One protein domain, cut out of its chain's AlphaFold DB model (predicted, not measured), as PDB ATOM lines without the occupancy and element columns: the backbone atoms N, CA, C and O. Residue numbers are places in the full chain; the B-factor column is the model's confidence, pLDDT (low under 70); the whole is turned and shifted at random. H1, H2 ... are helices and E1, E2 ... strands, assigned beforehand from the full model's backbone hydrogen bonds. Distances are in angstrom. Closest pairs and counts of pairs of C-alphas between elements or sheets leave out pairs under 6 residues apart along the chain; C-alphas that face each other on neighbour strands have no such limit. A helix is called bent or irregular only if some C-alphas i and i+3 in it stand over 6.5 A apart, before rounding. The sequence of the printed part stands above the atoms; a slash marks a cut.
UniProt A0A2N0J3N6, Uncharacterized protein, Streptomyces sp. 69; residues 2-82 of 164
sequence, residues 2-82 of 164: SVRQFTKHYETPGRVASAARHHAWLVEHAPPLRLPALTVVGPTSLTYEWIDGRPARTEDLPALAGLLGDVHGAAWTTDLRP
ATOM      1  N   SER A   2     156.836 169.865 173.033       56.88
ATOM      2  CA  SER A   2     157.295 168.477 172.883       56.88
ATOM      3  C   SER A   2     158.284 168.414 171.724       56.88
ATOM      4  O   SER A   2     157.886 168.607 170.577       56.88
ATOM      5  N   VAL A   3     159.560 168.165 172.011       73.69
ATOM      6  CA  VAL A   3     160.560 167.905 170.969       73.69
ATOM      7  C   VAL A   3     160.211 166.561 170.339       73.69
ATOM      8  O   VAL A   3     160.151 165.549 171.036       73.69
ATOM      9  N   ARG A   4     159.923 166.540 169.035       91.81
ATOM     10  CA  ARG A   4     159.706 165.284 168.312       91.81
ATOM     11  C   ARG A   4     161.026 164.510 168.295       91.81
ATOM     12  O   ARG A   4     162.089 165.098 168.110       91.81
ATOM     13  N   GLN A   5     160.957 163.204 168.520       95.38
ATOM     14  CA  GLN A   5     162.133 162.350 168.667       95.38
ATOM     15  C   GLN A   5     162.110 161.194 167.672       95.38
ATOM     16  O   GLN A   5     161.048 160.757 167.224       95.38
ATOM     17  N   PHE A   6     163.296 160.688 167.348       95.50
ATOM     18  CA  PHE A   6     163.497 159.477 166.564       95.50
ATOM     19  C   PHE A   6     164.356 158.487 167.352       95.50
ATOM     20  O   PHE A   6     165.466 158.823 167.756       95.50
ATOM     21  N   THR A   7     163.874 157.257 167.541       97.75
ATOM     22  CA  THR A   7     164.609 156.211 168.268       97.75
ATOM     23  C   THR A   7     165.064 155.113 167.319       97.75
ATOM     24  O   THR A   7     164.263 154.528 166.592       97.75
ATOM     25  N   LYS A   8     166.359 154.799 167.358       97.50
ATOM     26  CA  LYS A   8     166.961 153.670 166.651       97.50
ATOM     27  C   LYS A   8     167.267 152.544 167.632       97.50
ATOM     28  O   LYS A   8     167.893 152.780 168.661       97.50
ATOM     29  N   HIS A   9     166.862 151.324 167.288       98.06
ATOM     30  CA  HIS A   9     167.098 150.122 168.088       98.06
ATOM     31  C   HIS A   9     168.282 149.312 167.557       98.06
ATOM     32  O   HIS A   9     168.559 149.292 166.355       98.06
ATOM     33  N   TYR A  10     168.971 148.638 168.470       96.62
ATOM     34  CA  TYR A  10     170.159 147.840 168.209       96.62
ATOM     35  C   TYR A  10     170.041 146.485 168.895       96.62
ATOM     36  O   TYR A  10     169.472 146.357 169.971       96.62
ATOM     37  N   GLU A  11     170.635 145.476 168.273       96.25
ATOM     38  CA  GLU A  11     170.611 144.093 168.755       96.25
ATOM     39  C   GLU A  11     171.368 143.903 170.077       96.25
ATOM     40  O   GLU A  11     170.977 143.085 170.903       96.25
ATOM     41  N   THR A  12     172.450 144.659 170.293       95.38
ATOM     42  CA  THR A  12     173.317 144.496 171.465       95.38
ATOM     43  C   THR A  12     173.714 145.841 172.075       95.38
ATOM     44  O   THR A  12     173.861 146.827 171.340       95.38
ATOM     45  N   PRO A  13     173.991 145.890 173.393       95.31
ATOM     46  CA  PRO A  13     174.521 147.090 174.046       95.31
ATOM     47  C   PRO A  13     175.844 147.574 173.449       95.31
ATOM     48  O   PRO A  13     176.074 148.775 173.321       95.31
ATOM     49  N   GLY A  14     176.694 146.649 172.989       91.75
ATOM     50  CA  GLY A  14     177.935 146.999 172.295       91.75
ATOM     51  C   GLY A  14     177.687 147.832 171.032       91.75
ATOM     52  O   GLY A  14     178.394 148.808 170.792       91.75
ATOM     53  N   ARG A  15     176.637 147.519 170.256       91.69
ATOM     54  CA  ARG A  15     176.279 148.302 169.061       91.69
ATOM     55  C   ARG A  15     175.739 149.690 169.398       91.69
ATOM     56  O   ARG A  15     176.012 150.622 168.642       91.69
ATOM     57  N   VAL A  16     175.021 149.839 170.513       95.69
ATOM     58  CA  VAL A  16     174.604 151.156 171.021       95.69
ATOM     59  C   VAL A  16     175.829 151.998 171.358       95.69
ATOM     60  O   VAL A  16     175.953 153.116 170.863       95.69
ATOM     61  N   ALA A  17     176.757 151.447 172.144       91.94
ATOM     62  CA  ALA A  17     177.966 152.150 172.562       91.94
ATOM     63  C   ALA A  17     178.819 152.592 171.361       91.94
ATOM     64  O   ALA A  17     179.231 153.752 171.296       91.94
ATOM     65  N   SER A  18     179.030 151.711 170.373       89.00
ATOM     66  CA  SER A  18     179.719 152.077 169.128       89.00
ATOM     67  C   SER A  18     178.986 153.184 168.369       89.00
ATOM     68  O   SER A  18     179.611 154.142 167.928       89.00
ATOM     69  N   ALA A  19     177.662 153.092 168.224       93.00
ATOM     70  CA  ALA A  19     176.896 154.080 167.469       93.00
ATOM     71  C   ALA A  19     176.846 155.460 168.147       93.00
ATOM     72  O   ALA A  19     176.979 156.469 167.454       93.00
ATOM     73  N   ALA A  20     176.711 155.516 169.476       94.44
ATOM     74  CA  ALA A  20     176.790 156.764 170.235       94.44
ATOM     75  C   ALA A  20     178.171 157.417 170.079       94.44
ATOM     76  O   ALA A  20     178.267 158.622 169.862       94.44
ATOM     77  N   ARG A  21     179.241 156.610 170.100       90.88
ATOM     78  CA  ARG A  21     180.606 157.097 169.867       90.88
ATOM     79  C   ARG A  21     180.784 157.674 168.472       90.88
ATOM     80  O   ARG A  21     181.316 158.765 168.325       90.88
ATOM     81  N   HIS A  22     180.341 156.943 167.450       91.19
ATOM     82  CA  HIS A  22     180.445 157.400 166.067       91.19
ATOM     83  C   HIS A  22     179.690 158.719 165.866       91.19
ATOM     84  O   HIS A  22     180.163 159.586 165.139       91.19
ATOM     85  N   HIS A  23     178.539 158.887 166.525       93.94
ATOM     86  CA  HIS A  23     177.804 160.151 166.516       93.94
ATOM     87  C   HIS A  23     178.598 161.284 167.177       93.94
ATOM     88  O   HIS A  23     178.754 162.327 166.551       93.94
ATOM     89  N   ALA A  24     179.168 161.063 168.365       92.69
ATOM     90  CA  ALA A  24     180.011 162.058 169.034       92.69
ATOM     91  C   ALA A  24     181.218 162.473 168.172       92.69
ATOM     92  O   ALA A  24     181.486 163.662 168.024       92.69
ATOM     93  N   TRP A  25     181.881 161.509 167.525       92.94
ATOM     94  CA  TRP A  25     182.978 161.786 166.595       92.94
ATOM     95  C   TRP A  25     182.527 162.646 165.406       92.94
ATOM     96  O   TRP A  25     183.210 163.595 165.033       92.94
ATOM     97  N   LEU A  26     181.355 162.355 164.826       93.69
ATOM     98  CA  LEU A  26     180.803 163.167 163.740       93.69
ATOM     99  C   LEU A  26     180.487 164.596 164.212       93.69
ATOM    100  O   LEU A  26     180.762 165.545 163.488       93.69
ATOM    101  N   VAL A  27     179.951 164.767 165.423       94.81
ATOM    102  CA  VAL A  27     179.694 166.101 165.994       94.81
ATOM    103  C   VAL A  27     180.987 166.910 166.133       94.81
ATOM    104  O   VAL A  27     180.981 168.107 165.859       94.81
ATOM    105  N   GLU A  28     182.091 166.270 166.518       93.38
ATOM    106  CA  GLU A  28     183.382 166.938 166.712       93.38
ATOM    107  C   GLU A  28     184.120 167.233 165.393       93.38
ATOM    108  O   GLU A  28     184.715 168.301 165.240       93.38
ATOM    109  N   HIS A  29     184.080 166.311 164.426       93.38
ATOM    110  CA  HIS A  29     184.986 166.330 163.271       93.38
ATOM    111  C   HIS A  29     184.313 166.524 161.911       93.38
ATOM    112  O   HIS A  29     185.015 166.668 160.912       93.38
ATOM    113  N   ALA A  30     182.982 166.552 161.836       93.50
ATOM    114  CA  ALA A  30     182.254 166.683 160.572       93.50
ATOM    115  C   ALA A  30     181.532 168.034 160.350       93.50
ATOM    116  O   ALA A  30     180.494 168.027 159.683       93.50
ATOM    117  N   PRO A  31     181.992 169.210 160.839       93.12
ATOM    118  CA  PRO A  31     181.364 170.465 160.428       93.12
ATOM    119  C   PRO A  31     181.557 170.685 158.910       93.12
ATOM    120  O   PRO A  31     182.595 170.299 158.372       93.12
ATOM    121  N   PRO A  32     180.591 171.296 158.197       94.12
ATOM    122  CA  PRO A  32     179.385 171.959 158.700       94.12
ATOM    123  C   PRO A  32     178.130 171.058 158.743       94.12
ATOM    124  O   PRO A  32     177.008 171.562 158.687       94.12
ATOM    125  N   LEU A  33     178.274 169.728 158.819       93.38
ATOM    126  CA  LEU A  33     177.129 168.814 158.826       93.38
ATOM    127  C   LEU A  33     176.226 169.053 160.044       93.38
ATOM    128  O   LEU A  33     176.639 168.874 161.189       93.38
ATOM    129  N   ARG A  34     174.952 169.376 159.800       91.69
ATOM    130  CA  ARG A  34     173.939 169.398 160.859       91.69
ATOM    131  C   ARG A  34     173.530 167.968 161.205       91.69
ATOM    132  O   ARG A  34     172.839 167.310 160.430       91.69
ATOM    133  N   LEU A  35     173.923 167.513 162.389       94.00
ATOM    134  CA  LEU A  35     173.523 166.221 162.942       94.00
ATOM    135  C   LEU A  35     172.378 166.410 163.944       94.00
ATOM    136  O   LEU A  35     172.390 167.396 164.682       94.00
ATOM    137  N   PRO A  36     171.408 165.482 164.016       95.31
ATOM    138  CA  PRO A  36     170.422 165.503 165.088       95.31
ATOM    139  C   PRO A  36     171.111 165.332 166.440       95.31
ATOM    140  O   PRO A  36     171.989 164.472 166.579       95.31
ATOM    141  N   ALA A  37     170.696 166.105 167.443       95.69
ATOM    142  CA  ALA A  37     171.205 165.926 168.797       95.69
ATOM    143  C   ALA A  37     170.853 164.524 169.323       95.69
ATOM    144  O   ALA A  37     169.712 164.080 169.204       95.69
ATOM    145  N   LEU A  38     171.824 163.820 169.908       97.38
ATOM    146  CA  LEU A  38     171.582 162.565 170.619       97.38
ATOM    147  C   LEU A  38     171.068 162.902 172.025       97.38
ATOM    148  O   LEU A  38     171.800 163.486 172.820       97.38
ATOM    149  N   THR A  39     169.813 162.569 172.321       96.50
ATOM    150  CA  THR A  39     169.134 162.975 173.562       96.50
ATOM    151  C   THR A  39     169.104 161.877 174.619       96.50
ATOM    152  O   THR A  39     169.157 162.185 175.807       96.50
ATOM    153  N   VAL A  40     169.032 160.601 174.217       97.38
ATOM    154  CA  VAL A  40     169.013 159.458 175.147       97.38
ATOM    155  C   VAL A  40     169.874 158.314 174.621       97.38
ATOM    156  O   VAL A  40     169.784 157.939 173.450       97.38
ATOM    157  N   VAL A  41     170.657 157.714 175.520       97.75
ATOM    158  CA  VAL A  41     171.384 156.458 175.299       97.75
ATOM    159  C   VAL A  41     170.780 155.384 176.203       97.75
ATOM    160  O   VAL A  41     170.959 155.424 177.417       97.75
ATOM    161  N   GLY A  42     170.024 154.452 175.622       97.25
ATOM    162  CA  GLY A  42     169.427 153.315 176.328       97.25
ATOM    163  C   GLY A  42     170.278 152.041 176.221       97.25
ATOM    164  O   GLY A  42     171.282 152.030 175.516       97.25
ATOM    165  N   PRO A  43     169.884 150.921 176.855       97.44
ATOM    166  CA  PRO A  43     170.650 149.668 176.791       97.44
ATOM    167  C   PRO A  43     170.753 149.068 175.380       97.44
ATOM    168  O   PRO A  43     171.765 148.471 175.031       97.44
ATOM    169  N   THR A  44     169.705 149.220 174.567       98.25
ATOM    170  CA  THR A  44     169.597 148.678 173.197       98.25
ATOM    171  C   THR A  44     169.013 149.701 172.217       98.25
ATOM    172  O   THR A  44     168.509 149.348 171.150       98.25
ATOM    173  N   SER A  45     169.066 150.993 172.552       98.38
ATOM    174  CA  SER A  45     168.505 152.061 171.725       98.38
ATOM    175  C   SER A  45     169.258 153.384 171.857       98.38
ATOM    176  O   SER A  45     169.903 153.654 172.866       98.38
ATOM    177  N   LEU A  46     169.147 154.219 170.824       98.50
ATOM    178  CA  LEU A  46     169.576 155.617 170.816       98.50
ATOM    179  C   LEU A  46     168.409 156.490 170.367       98.50
ATOM    180  O   LEU A  46     167.800 156.201 169.334       98.50
ATOM    181  N   THR A  47     168.116 157.550 171.113       98.19
ATOM    182  CA  THR A  47     167.073 158.522 170.768       98.19
ATOM    183  C   THR A  47     167.703 159.843 170.373       98.19
ATOM    184  O   THR A  47     168.582 160.357 171.060       98.19
ATOM    185  N   TYR A  48     167.230 160.383 169.260       97.50
ATOM    186  CA  TYR A  48     167.723 161.588 168.624       97.50
ATOM    187  C   TYR A  48     166.620 162.642 168.513       97.50
ATOM    188  O   TYR A  48     165.430 162.315 168.471       97.50
ATOM    189  N   GLU A  49     167.025 163.905 168.399       96.62
ATOM    190  CA  GLU A  49     166.196 164.984 167.866       96.62
ATOM    191  C   GLU A  49     165.635 164.584 166.492       96.62
ATOM    192  O   GLU A  49     166.356 164.081 165.627       96.62
ATOM    193  N   TRP A  50     164.342 164.818 166.275       94.00
ATOM    194  CA  TRP A  50     163.759 164.726 164.944       94.00
ATOM    195  C   TRP A  50     164.136 165.957 164.117       94.00
ATOM    196  O   TRP A  50     163.839 167.084 164.507       94.00
ATOM    197  N   ILE A  51     164.736 165.742 162.946       90.50
ATOM    198  CA  ILE A  51     165.029 166.816 161.994       90.50
ATOM    199  C   ILE A  51     163.904 166.914 160.975       90.50
ATOM    200  O   ILE A  51     163.680 165.986 160.197       90.50
ATOM    201  N   ASP A  52     163.231 168.059 160.958       89.38
ATOM    202  CA  ASP A  52     162.288 168.379 159.895       89.38
ATOM    203  C   ASP A  52     163.017 168.644 158.575       89.38
ATOM    204  O   ASP A  52     164.113 169.209 158.529       89.38
ATOM    205  N   GLY A  53     162.395 168.215 157.483       88.94
ATOM    206  CA  GLY A  53     162.945 168.333 156.144       88.94
ATOM    207  C   GLY A  53     162.371 167.283 155.203       88.94
ATOM    208  O   GLY A  53     161.438 166.550 155.539       88.94
ATOM    209  N   ARG A  54     162.952 167.205 154.008       93.56
ATOM    210  CA  ARG A  54     162.664 166.161 153.021       93.56
ATOM    211  C   ARG A  54     163.950 165.419 152.659       93.56
ATOM    212  O   ARG A  54     165.021 166.024 152.724       93.56
ATOM    213  N   PRO A  55     163.866 164.152 152.221       92.56
ATOM    214  CA  PRO A  55     164.987 163.499 151.564       92.56
ATOM    215  C   PRO A  55     165.524 164.344 150.402       92.56
ATOM    216  O   PRO A  55     164.758 165.041 149.718       92.56
ATOM    217  N   ALA A  56     166.838 164.272 150.193       93.44
ATOM    218  CA  ALA A  56     167.490 164.901 149.055       93.44
ATOM    219  C   ALA A  56     166.904 164.353 147.745       93.44
ATOM    220  O   ALA A  56     166.616 163.160 147.623       93.44
ATOM    221  N   ARG A  57     166.721 165.243 146.779       96.56
ATOM    222  CA  ARG A  57     166.283 164.947 145.417       96.56
ATOM    223  C   ARG A  57     167.432 165.207 144.452       96.56
ATOM    224  O   ARG A  57     168.481 165.720 144.840       96.56
ATOM    225  N   THR A  58     167.236 164.849 143.189       98.25
ATOM    226  CA  THR A  58     168.259 164.978 142.144       98.25
ATOM    227  C   THR A  58     168.776 166.412 142.016       98.25
ATOM    228  O   THR A  58     169.977 166.616 141.852       98.25
ATOM    229  N   GLU A  59     167.900 167.407 142.159       97.88
ATOM    230  CA  GLU A  59     168.260 168.827 142.124       97.88
ATOM    231  C   GLU A  59     169.192 169.268 143.269       97.88
ATOM    232  O   GLU A  59     169.941 170.228 143.107       97.88
ATOM    233  N   ASP A  60     169.210 168.549 144.395       97.38
ATOM    234  CA  ASP A  60     170.047 168.884 145.553       97.38
ATOM    235  C   ASP A  60     171.456 168.271 145.459       97.38
ATOM    236  O   ASP A  60     172.330 168.608 146.260       97.38
ATOM    237  N   LEU A  61     171.698 167.359 144.507       97.44
ATOM    238  CA  LEU A  61     172.949 166.597 144.422       97.44
ATOM    239  C   LEU A  61     174.207 167.474 144.336       97.44
ATOM    240  O   LEU A  61     175.173 167.140 145.026       97.44
ATOM    241  N   PRO A  62     174.243 168.589 143.575       98.19
ATOM    242  CA  PRO A  62     175.415 169.463 143.565       98.19
ATOM    243  C   PRO A  62     175.714 170.071 144.942       98.19
ATOM    244  O   PRO A  62     176.866 170.079 145.375       98.19
ATOM    245  N   ALA A  63     174.682 170.526 145.659       96.50
ATOM    246  CA  ALA A  63     174.836 171.087 147.000       96.50
ATOM    247  C   ALA A  63     175.259 170.012 148.013       96.50
ATOM    248  O   ALA A  63     176.149 170.243 148.829       96.50
ATOM    249  N   LEU A  64     174.676 168.813 147.919       96.25
ATOM    250  CA  LEU A  64     175.044 167.677 148.758       96.25
ATOM    251  C   LEU A  64     176.498 167.246 148.522       96.25
ATOM    252  O   LEU A  64     177.211 166.966 149.481       96.25
ATOM    253  N   ALA A  65     176.954 167.221 147.268       97.31
ATOM    254  CA  ALA A  65     178.339 166.905 146.934       97.31
ATOM    255  C   ALA A  65     179.317 167.938 147.514       97.31
ATOM    256  O   ALA A  65     180.344 167.547 148.067       97.31
ATOM    257  N   GLY A  66     178.978 169.232 147.442       97.88
ATOM    258  CA  GLY A  66     179.750 170.304 148.076       97.88
ATOM    259  C   GLY A  66     179.846 170.125 149.590       97.88
ATOM    260  O   GLY A  66     180.949 170.028 150.124       97.88
ATOM    261  N   LEU A  67     178.701 169.950 150.260       97.19
ATOM    262  CA  LEU A  67     178.638 169.714 151.705       97.19
ATOM    263  C   LEU A  67     179.472 168.498 152.124       97.19
ATOM    264  O   LEU A  67     180.238 168.573 153.080       97.19
ATOM    265  N   LEU A  68     179.348 167.376 151.414       96.38
ATOM    266  CA  LEU A  68     180.143 166.183 151.704       96.38
ATOM    267  C   LEU A  68     181.640 166.435 151.489       96.38
ATOM    268  O   LEU A  68     182.450 165.914 152.250       96.38
ATOM    269  N   GLY A  69     182.021 167.226 150.485       96.69
ATOM    270  CA  GLY A  69     183.404 167.657 150.280       96.69
ATOM    271  C   GLY A  69     183.953 168.436 151.475       96.69
ATOM    272  O   GLY A  69     185.014 168.084 151.991       96.69
ATOM    273  N   ASP A  70     183.202 169.427 151.957       97.44
ATOM    274  CA  ASP A  70     183.586 170.256 153.105       97.44
ATOM    275  C   ASP A  70     183.705 169.425 154.386       97.44
ATOM    276  O   ASP A  70     184.712 169.501 155.092       97.44
ATOM    277  N   VAL A  71     182.721 168.560 154.639       97.12
ATOM    278  CA  VAL A  71     182.704 167.639 155.781       97.12
ATOM    279  C   VAL A  71     183.912 166.703 155.765       97.12
ATOM    280  O   VAL A  71     184.579 166.530 156.785       97.12
ATOM    281  N   HIS A  72     184.229 166.107 154.611       94.75
ATOM    282  CA  HIS A  72     185.419 165.267 154.486       94.75
ATOM    283  C   HIS A  72     186.706 166.074 154.685       94.75
ATOM    284  O   HIS A  72     187.633 165.578 155.323       94.75
ATOM    285  N   GLY A  73     186.773 167.303 154.168       95.38
ATOM    286  CA  GLY A  73     187.918 168.195 154.352       95.38
ATOM    287  C   GLY A  73     188.158 168.553 155.821       95.38
ATOM    288  O   GLY A  73     189.304 168.511 156.285       95.38
ATOM    289  N   ALA A  74     187.089 168.842 156.566       95.94
ATOM    290  CA  ALA A  74     187.142 169.088 158.003       95.94
ATOM    291  C   ALA A  74     187.651 167.849 158.750       95.94
ATOM    292  O   ALA A  74     188.695 167.920 159.399       95.94
ATOM    293  N   ALA A  75     187.004 166.697 158.552       93.38
ATOM    294  CA  ALA A  75     187.376 165.450 159.212       93.38
ATOM    295  C   ALA A  75     188.815 165.023 158.899       93.38
ATOM    296  O   ALA A  75     189.544 164.574 159.787       93.38
ATOM    297  N   TRP A  76     189.252 165.190 157.645       92.44
ATOM    298  CA  TRP A  76     190.634 164.957 157.233       92.44
ATOM    299  C   TRP A  76     191.602 165.823 158.033       92.44
ATOM    300  O   TRP A  76     192.577 165.313 158.581       92.44
ATOM    301  N   THR A  77     191.320 167.117 158.141       93.62
ATOM    302  CA  THR A  77     192.206 168.072 158.812       93.62
ATOM    303  C   THR A  77     192.266 167.849 160.322       93.62
ATOM    304  O   THR A  77     193.327 168.040 160.914       93.62
ATOM    305  N   THR A  78     191.162 167.433 160.947       91.50
ATOM    306  CA  THR A  78     191.073 167.325 162.408       91.50
ATOM    307  C   THR A  78     191.477 165.965 162.966       91.50
ATOM    308  O   THR A  78     192.000 165.925 164.076       91.50
ATOM    309  N   ASP A  79     191.240 164.863 162.243       89.69
ATOM    310  CA  ASP A  79     191.458 163.515 162.799       89.69
ATOM    311  C   ASP A  79     191.857 162.441 161.772       89.69
ATOM    312  O   ASP A  79     192.681 161.578 162.075       89.69
ATOM    313  N   LEU A  80     191.330 162.477 160.543       89.75
ATOM    314  CA  LEU A  80     191.497 161.366 159.595       89.75
ATOM    315  C   LEU A  80     192.779 161.410 158.760       89.75
ATOM    316  O   LEU A  80     193.110 160.406 158.134       89.75
ATOM    317  N   ARG A  81     193.537 162.512 158.745       90.06
ATOM    318  CA  ARG A  81     194.807 162.595 157.998       90.06
ATOM    319  C   ARG A  81     195.794 161.444 158.270       90.06
ATOM    320  O   ARG A  81     196.401 160.973 157.309       90.06
ATOM    321  N   PRO A  82     196.011 160.989 159.518       88.19
ATOM    322  CA  PRO A  82     196.857 159.825 159.801       88.19
ATOM    323  C   PRO A  82     196.143 158.468 159.660       88.19
ATOM    324  O   PRO A  82     196.802 157.428 159.777       88.19
TER     325      PRO A  82
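Overview. This is residues 2 to 82 of the 164 residues of an uncharacterized protein of Streptomyces sp. 69 (UniProt A0A2N0J3N6). A small three-stranded sheet has H1 along one face, the other face bare; H2 stands off the sheet and meets H1's end in an open corner. Residues 57 to 63 stick out. The 81 printed residues, mixed in class, run E1, H1, E2, E3, H2; the antiparallel sheet's order is E1, E3, E2. The whole is loose, radius of gyration of the C-alphas 14.7 A, spanning 37 by 35 by 22 A.

Along the chain. E1, residues 5 to 9, begins at C-alpha 5 (162.133, 162.350, 168.667). H1, residues 13 to 29, is 24.4 A long. E2, residues 38 to 41, and E3, residues 45 to 49, form a hairpin. H2, residues 58 to 80, 29.3 A long, ends at C-alpha 80 (191.497, 161.366, 159.595); it is irregular, C-alphas 59 and 62 being 7.3 A apart.

Arrangement. Within hydrogen-bond range are N 8 and O 46 of E1 and E3, 2.8 A, and N 39 and O 47 of E2 and E3, 2.8 A. H1 is on the sheet, two layers, at a height of 10.3 A, along the strands; the closest C-alphas of H1 and E3 are Val 16 and Ser 45, 6.2 A. E1, H1, E2 make a split strand-helix-strand unit, E3 between its strands, the crossover right-handed. H1 touches H2 with residue 29 alone, about perpendicular at 87 degrees; C-alphas 29 and 75 are closest, 4.8 A. Each O i to N i+4 pair is within range in H1, 16 of 19 in H2.

Size, cuts and confidence. The farthest C-alphas, Ser 2 and Pro 82, are 42.6 A apart. The printed part has no cut and no long link; residue 2 is under pLDDT 70.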